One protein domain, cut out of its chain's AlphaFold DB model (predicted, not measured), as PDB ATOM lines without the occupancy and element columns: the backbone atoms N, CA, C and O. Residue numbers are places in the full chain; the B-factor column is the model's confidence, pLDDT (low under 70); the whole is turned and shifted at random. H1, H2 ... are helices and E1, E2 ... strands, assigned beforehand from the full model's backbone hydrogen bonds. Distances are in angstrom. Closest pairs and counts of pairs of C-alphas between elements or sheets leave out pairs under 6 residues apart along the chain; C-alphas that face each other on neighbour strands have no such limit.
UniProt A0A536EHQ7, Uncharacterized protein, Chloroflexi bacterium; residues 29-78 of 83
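What this domain is: This is residues 29 to 78 of the 83 residues of an uncharacterized protein of Chloroflexi bacterium (UniProt A0A536EHQ7). Two small two-stranded hairpins, E3 with E4 and E1 with E2, and one helix, H1, make a flat, open, three-armed shape with few contacts between the arms. The hairpin of E3 and E4 is one arm; E2 runs on into E3 at 80 degrees, which brings the hairpin of E1 and E2 off as a second arm, and H1 follows E4 as the third, its last residues sticking out. The printed part has 50 residues, with four named strands and one named helix in the order E1, E2, E3, E4, H1; each sheet has two antiparallel strands, E1 - E2 and E3 - E4, and the class is mixed, helices and strands. It is only just loose, close to extended, with a radius of gyration of the C-alphas of 14.4 A, and the C-alphas span 40 by 31 by 9 A.

Where its parts are: E3, residues 47 to 51, is 13.1 A from first to last C-alpha, and E4, residues 57 to 61, is 12.6 A. C-alpha 47 of E3 is at (-7.649, -21.190, -23.714). E2 is residues 41 to 44, 10.0 A long, and E1 is residues 29 to 31, 6.7 A long, with C-alpha 29 at (-0.223, -15.091, -22.037). H1, residues 66 to 77, is 16.8 A long and ends with C-alpha 77 at (-16.072, -3.347, -18.025).

How they stand to each other: E3 and E4 form a hairpin of antiparallel strands, with 139 degrees between their directions. The C-alphas of Leu 47 and Cys 61 face each other at 5.0 A, and N 48 and O 60 are within hydrogen-bond range at 2.8 A, as are N 58 and O 50 at 2.9 A. E2 and E3 meet only through their link, and E2 runs on into E3 across a break of 2 residues at 80 degrees. E1 and E2 form the other antiparallel hairpin, at 130 degrees; the C-alphas of Glu 30 and Leu 42 face each other at 4.9 A, and N 31 and O 41 are within hydrogen-bond range at 2.8 A. E1 is apart from E3 and E4, and E2 is apart from E4. H1 is apart from E1, E2 and E3. In H1 every O i to N i+4 pair is within hydrogen-bond range.

The domain as a whole: The two C-alphas farthest apart, those of Pro 35 and Asn 78, are 40.6 A from each other. Residues 73 to 78, of which 73 to 77 belong to H1, stand free. The printed part has no cut. The links E2 to E3, E3 to E4 and E4 to H1 are tight, and the link E1 to E2, with 9 residues, is short. The mean pLDDT of the printed part is 89.0, and residues 36 to 37, in the link between E1 and E2, are under 70.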
ATOM      1  N   THR A  29      -1.154 -14.330 -22.865       91.00
ATOM      2  CA  THR A  29      -0.223 -15.091 -22.037       91.00
ATOM      3  C   THR A  29       0.747 -15.854 -22.932       91.00
ATOM      4  O   THR A  29       0.485 -16.060 -24.118       91.00
ATOM      5  N   GLU A  30       1.875 -16.264 -22.375       88.81
ATOM      6  CA  GLU A  30       2.904 -17.000 -23.094       88.81
ATOM      7  C   GLU A  30       2.743 -18.499 -22.862       88.81
ATOM      8  O   GLU A  30       2.527 -18.963 -21.742       88.81
ATOM      9  N   PHE A  31       2.863 -19.270 -23.936       83.81
ATOM     10  CA  PHE A  31       2.926 -20.719 -23.887       83.81
ATOM     11  C   PHE A  31       4.258 -21.188 -24.457       83.81
ATOM     12  O   PHE A  31       4.584 -20.916 -25.613       83.81
ATOM     13  N   VAL A  32       5.015 -21.921 -23.645       83.19
ATOM     14  CA  VAL A  32       6.285 -22.522 -24.053       83.19
ATOM     15  C   VAL A  32       6.051 -24.006 -24.305       83.19
ATOM     16  O   VAL A  32       5.815 -24.781 -23.379       83.19
ATOM     17  N   ALA A  33       6.086 -24.397 -25.577       71.75
ATOM     18  CA  ALA A  33       6.010 -25.793 -25.978       71.75
ATOM     19  C   ALA A  33       7.426 -26.377 -26.086       71.75
ATOM     20  O   ALA A  33       8.130 -26.104 -27.055       71.75
ATOM     21  N   GLY A  34       7.835 -27.203 -25.121       74.50
ATOM     22  CA  GLY A  34       9.099 -27.946 -25.188       74.50
ATOM     23  C   GLY A  34      10.192 -27.443 -24.234       74.50
ATOM     24  O   GLY A  34       9.881 -26.771 -23.250       74.50
ATOM     25  N   PRO A  35      11.460 -27.837 -24.460       74.00
ATOM     26  CA  PRO A  35      12.565 -27.536 -23.553       74.00
ATOM     27  C   PRO A  35      12.875 -26.033 -23.492       74.00
ATOM     28  O   PRO A  35      12.479 -25.255 -24.360       74.00
ATOM     29  N   ALA A  36      13.619 -25.625 -22.462       68.88
ATOM     30  CA  ALA A  36      14.073 -24.246 -22.308       68.88
ATOM     31  C   ALA A  36      14.820 -23.763 -23.568       68.88
ATOM     32  O   ALA A  36      15.703 -24.456 -24.072       68.88
ATOM     33  N   GLY A  37      14.460 -22.577 -24.073       66.12
ATOM     34  CA  GLY A  37      15.059 -21.969 -25.270       66.12
ATOM     35  C   GLY A  37      14.178 -21.982 -26.526       66.12
ATOM     36  O   GLY A  37      14.545 -21.362 -27.521       66.12
ATOM     37  N   VAL A  38      13.008 -22.630 -26.494       75.06
ATOM     38  CA  VAL A  38      12.005 -22.501 -27.566       75.06
ATOM     39  C   VAL A  38      11.268 -21.166 -27.428       75.06
ATOM     40  O   VAL A  38      10.886 -20.776 -26.325       75.06
ATOM     41  N   ALA A  39      11.065 -20.465 -28.549       75.06
ATOM     42  CA  ALA A  39      10.327 -19.205 -28.574       75.06
ATOM     43  C   ALA A  39       8.912 -19.381 -27.998       75.06
ATOM     44  O   ALA A  39       8.177 -20.291 -28.395       75.06
ATOM     45  N   ALA A  40       8.535 -18.502 -27.069       82.31
ATOM     46  CA  ALA A  40       7.201 -18.486 -26.494       82.31
ATOM     47  C   ALA A  40       6.157 -18.127 -27.561       82.31
ATOM     48  O   ALA A  40       6.338 -17.198 -28.351       82.31
ATOM     49  N   LEU A  41       5.048 -18.863 -27.574       84.88
ATOM     50  CA  LEU A  41       3.891 -18.551 -28.402       84.88
ATOM     51  C   LEU A  41       2.915 -17.701 -27.596       84.88
ATOM     52  O   LEU A  41       2.547 -18.068 -26.479       84.88
ATOM     53  N   LEU A  42       2.438 -16.605 -28.181       87.56
ATOM     54  CA  LEU A  42       1.331 -15.855 -27.601       87.56
ATOM     55  C   LEU A  42       0.034 -16.660 -27.714       87.56
ATOM     56  O   LEU A  42      -0.337 -17.161 -28.782       87.56
ATOM     57  N   THR A  43      -0.657 -16.773 -26.586       91.12
ATOM     58  CA  THR A  43      -1.951 -17.434 -26.450       91.12
ATOM     59  C   THR A  43      -2.881 -16.659 -25.522       91.12
ATOM     60  O   THR A  43      -2.517 -15.634 -24.956       91.12
ATOM     61  N   CYS A  44      -4.116 -17.134 -25.390       93.38
ATOM     62  CA  CYS A  44      -5.099 -16.582 -24.471       93.38
ATOM     63  C   CYS A  44      -5.081 -17.343 -23.141       93.38
ATOM     64  O   CYS A  44      -5.124 -18.576 -23.136       93.38
ATOM     65  N   ARG A  45      -5.126 -16.620 -22.018       93.75
ATOM     66  CA  ARG A  45      -5.220 -17.182 -20.661       93.75
ATOM     67  C   ARG A  45      -6.444 -18.072 -20.448       93.75
ATOM     68  O   ARG A  45      -6.420 -18.982 -19.628       93.75
ATOM     69  N   HIS A  46      -7.516 -17.817 -21.191       95.31
ATOM     70  CA  HIS A  46      -8.760 -18.582 -21.113       95.31
ATOM     71  C   HIS A  46      -8.777 -19.802 -22.041       95.31
ATOM     72  O   HIS A  46      -9.803 -20.478 -22.131       95.31
ATOM     73  N   LEU A  47      -7.700 -20.068 -22.786       93.88
ATOM     74  CA  LEU A  47      -7.649 -21.190 -23.714       93.88
ATOM     75  C   LEU A  47      -7.323 -22.493 -22.975       93.88
ATOM     76  O   LEU A  47      -6.349 -22.584 -22.236       93.88
ATOM     77  N   THR A  48      -8.133 -23.515 -23.214       94.25
ATOM     78  CA  THR A  48      -8.005 -24.863 -22.649       94.25
ATOM     79  C   THR A  48      -8.188 -25.907 -23.750       94.25
ATOM     80  O   THR A  48      -8.535 -25.582 -24.889       94.25
ATOM     81  N   VAL A  49      -7.944 -27.179 -23.432       93.44
ATOM     82  CA  VAL A  49      -8.171 -28.291 -24.362       93.44
ATOM     83  C   VAL A  49      -9.565 -28.864 -24.119       93.44
ATOM     84  O   VAL A  49      -9.847 -29.394 -23.048       93.44
ATOM     85  N   GLY A  50     -10.442 -28.751 -25.114       93.69
ATOM     86  CA  GLY A  50     -11.705 -29.481 -25.159       93.69
ATOM     87  C   GLY A  50     -11.541 -30.803 -25.900       93.69
ATOM     88  O   GLY A  50     -10.641 -30.947 -26.728       93.69
ATOM     89  N   GLN A  51     -12.422 -31.764 -25.633       94.06
ATOM     90  CA  GLN A  51     -12.427 -33.070 -26.289       94.06
ATOM     91  C   GLN A  51     -13.811 -33.370 -26.877       94.06
ATOM     92  O   GLN A  51     -14.829 -33.148 -26.225       94.06
ATOM     93  N   VAL A  52     -13.849 -33.872 -28.113       91.62
ATOM     94  CA  VAL A  52     -15.072 -34.266 -28.830       91.62
ATOM     95  C   VAL A  52     -14.949 -35.706 -29.332       91.62
ATOM     96  O   VAL A  52     -14.581 -35.979 -30.471       91.62
ATOM     97  N   GLY A  53     -15.255 -36.661 -28.456       89.38
ATOM     98  CA  GLY A  53     -15.039 -38.087 -28.716       89.38
ATOM     99  C   GLY A  53     -13.593 -38.524 -28.458       89.38
ATOM    100  O   GLY A  53     -12.797 -37.801 -27.863       89.38
ATOM    101  N   VAL A  54     -13.242 -39.742 -28.861       93.06
ATOM    102  CA  VAL A  54     -11.925 -40.325 -28.559       93.06
ATOM    103  C   VAL A  54     -10.853 -39.725 -29.471       93.06
ATOM    104  O   VAL A  54     -10.996 -39.735 -30.692       93.06
ATOM    105  N   GLY A  55      -9.783 -39.183 -28.878       90.88
ATOM    106  CA  GLY A  55      -8.608 -38.673 -29.602       90.88
ATOM    107  C   GLY A  55      -8.829 -37.388 -30.412       90.88
ATOM    108  O   GLY A  55      -7.937 -36.968 -31.145       90.88
ATOM    109  N   ARG A  56      -9.998 -36.755 -30.302       90.94
ATOM    110  CA  ARG A  56     -10.341 -35.527 -31.025       90.94
ATOM    111  C   ARG A  56     -10.403 -34.364 -30.054       90.94
ATOM    112  O   ARG A  56     -11.296 -34.304 -29.215       90.94
ATOM    113  N   TYR A  57      -9.470 -33.437 -30.204       92.44
ATOM    114  CA  TYR A  57      -9.341 -32.275 -29.337       92.44
ATOM    115  C   TYR A  57      -9.611 -30.988 -30.104       92.44
ATOM    116  O   TYR A  57      -9.381 -30.909 -31.311       92.44
ATOM    117  N   TYR A  58     -10.093 -29.975 -29.397       92.94
ATOM    118  CA  TYR A  58     -10.343 -28.657 -29.961       92.94
ATOM    119  C   TYR A  58      -9.923 -27.556 -28.975       92.94
ATOM    120  O   TYR A  58      -9.881 -27.785 -27.763       92.94
ATOM    121  N   PRO A  59      -9.587 -26.356 -29.474       92.62
ATOM    122  CA  PRO A  59      -9.246 -25.216 -28.632       92.62
ATOM    123  C   PRO A  59     -10.505 -24.696 -27.930       92.62
ATOM    124  O   PRO A  59     -11.334 -24.047 -28.563       92.62
ATOM    125  N   ARG A  60     -10.664 -24.969 -26.638       95.81
ATOM    126  CA  ARG A  60     -11.842 -24.588 -25.851       95.81
ATOM    127  C   ARG A  60     -11.599 -23.285 -25.100       95.81
ATOM    128  O   ARG A  60     -10.577 -23.121 -24.440       95.81
ATOM    129  N   CYS A  61     -12.549 -22.366 -25.151       96.25
ATOM    130  CA  CYS A  61     -12.565 -21.185 -24.303       96.25
ATOM    131  C   CYS A  61     -13.199 -21.534 -22.953       96.25
ATOM    132  O   CYS A  61     -14.363 -21.922 -22.902       96.25
ATOM    133  N   ALA A  62     -12.456 -21.357 -21.861       96.75
ATOM    134  CA  ALA A  62     -12.939 -21.604 -20.503       96.75
ATOM    135  C   ALA A  62     -14.089 -20.670 -20.084       96.75
ATOM    136  O   ALA A  62     -14.843 -21.012 -19.181       96.75
ATOM    137  N   ILE A  63     -14.239 -19.517 -20.748       96.81
ATOM    138  CA  ILE A  63     -15.375 -18.607 -20.543       96.81
ATOM    139  C   ILE A  63     -16.667 -19.206 -21.114       96.81
ATOM    140  O   ILE A  63     -17.733 -18.956 -20.571       96.81
ATOM    141  N   GLY A  64     -16.580 -20.002 -22.185       95.50
ATOM    142  CA  GLY A  64     -17.735 -20.581 -22.866       95.50
ATOM    143  C   GLY A  64     -17.952 -20.026 -24.272       95.50
ATOM    144  O   GLY A  64     -16.996 -19.720 -25.008       95.50
ATOM    145  N   GLY A  65     -19.224 -19.966 -24.663       94.50
ATOM    146  CA  GLY A  65     -19.667 -19.623 -26.008       94.50
ATOM    147  C   GLY A  65     -19.734 -18.118 -26.286       94.50
ATOM    148  O   GLY A  65     -19.288 -17.304 -25.475       94.50
ATOM    149  N   PRO A  66     -20.286 -17.716 -27.445       92.88
ATOM    150  CA  PRO A  66     -20.376 -16.308 -27.834       92.88
ATOM    151  C   PRO A  66     -21.094 -15.422 -26.805       92.88
ATOM    152  O   PRO A  66     -20.603 -14.337 -26.499       92.88
ATOM    153  N   GLU A  67     -22.208 -15.888 -26.233       94.12
ATOM    154  CA  GLU A  67     -22.967 -15.123 -25.231       94.12
ATOM    155  C   GLU A  67     -22.222 -15.012 -23.895       94.12
ATOM    156  O   GLU A  67     -22.168 -13.929 -23.311       94.12
ATOM    157  N   ASP A  68     -21.553 -16.080 -23.447       95.69
ATOM    158  CA  ASP A  68     -20.741 -16.048 -22.222       95.69
ATOM    159  C   ASP A  68     -19.576 -15.061 -22.357       95.69
ATOM    160  O   ASP A  68     -19.302 -14.271 -21.453       95.69
ATOM    161  N   ARG A  69     -18.925 -15.039 -23.528       94.69
ATOM    162  CA  ARG A  69     -17.846 -14.092 -23.847       94.69
ATOM    163  C   ARG A  69     -18.333 -12.647 -23.852       94.69
ATOM    164  O   ARG A  69     -17.637 -11.779 -23.331       94.69
ATOM    165  N   ARG A  70     -19.525 -12.382 -24.400       93.12
ATOM    166  CA  ARG A  70     -20.147 -11.047 -24.342       93.12
ATOM    167  C   ARG A  70     -20.415 -10.635 -22.899       93.12
ATOM    168  O   ARG A  70     -20.018  -9.543 -22.496       93.12
ATOM    169  N   ARG A  71     -21.029 -11.517 -22.106       94.81
ATOM    170  CA  ARG A  71     -21.327 -11.254 -20.693       94.81
ATOM    171  C   ARG A  71     -20.060 -11.012 -19.877       94.81
ATOM    172  O   ARG A  71     -20.034 -10.090 -19.068       94.81
ATOM    173  N   PHE A  72     -19.005 -11.784 -20.123       94.00
ATOM    174  CA  PHE A  72     -17.708 -11.602 -19.477       94.00
ATOM    175  C   PHE A  72     -17.132 -10.206 -19.733       94.00
ATOM    176  O   PHE A  72     -16.711  -9.540 -18.790       94.00
ATOM    177  N   VAL A  73     -17.157  -9.734 -20.985       93.62
ATOM    178  CA  VAL A  73     -16.676  -8.386 -21.333       93.62
ATOM    179  C   VAL A  73     -17.491  -7.307 -20.618       93.62
ATOM    180  O   VAL A  73     -16.907  -6.368 -20.084       93.62
ATOM    181  N   LEU A  74     -18.818  -7.457 -20.547       92.56
ATOM    182  CA  LEU A  74     -19.685  -6.510 -19.837       92.56
ATOM    183  C   LEU A  74     -19.376  -6.452 -18.334       92.56
ATOM    184  O   LEU A  74     -19.254  -5.360 -17.784       92.56
ATOM    185  N   ILE A  75     -19.198  -7.605 -17.681       91.12
ATOM    186  CA  ILE A  75     -18.840  -7.677 -16.251       91.12
ATOM    187  C   ILE A  75     -17.456  -7.069 -16.013       91.12
ATOM    188  O   ILE A  75     -17.271  -6.283 -15.089       91.12
ATOM    189  N   LYS A  76     -16.482  -7.390 -16.871       87.31
ATOM    190  CA  LYS A  76     -15.122  -6.853 -16.771       87.31
ATOM    191  C   LYS A  76     -15.088  -5.332 -16.951       87.31
ATOM    192  O   LYS A  76     -14.298  -4.665 -16.292       87.31
ATOM    193  N   ALA A  77     -15.943  -4.787 -17.816       85.94
ATOM    194  CA  ALA A  77     -16.072  -3.347 -18.025       85.94
ATOM    195  C   ALA A  77     -16.820  -2.635 -16.884       85.94
ATOM    196  O   ALA A  77     -16.574  -1.453 -16.648       85.94
ATOM    197  N   ASN A  78     -17.714  -3.331 -16.174       82.69
ATOM    198  CA  ASN A  78     -18.482  -2.772 -15.065       82.69
ATOM    199  C   ASN A  78     -18.493  -3.707 -13.839       82.69
ATOM    200  O   ASN A  78     -19.492  -4.386 -13.579       82.69
TER     201      ASN A  78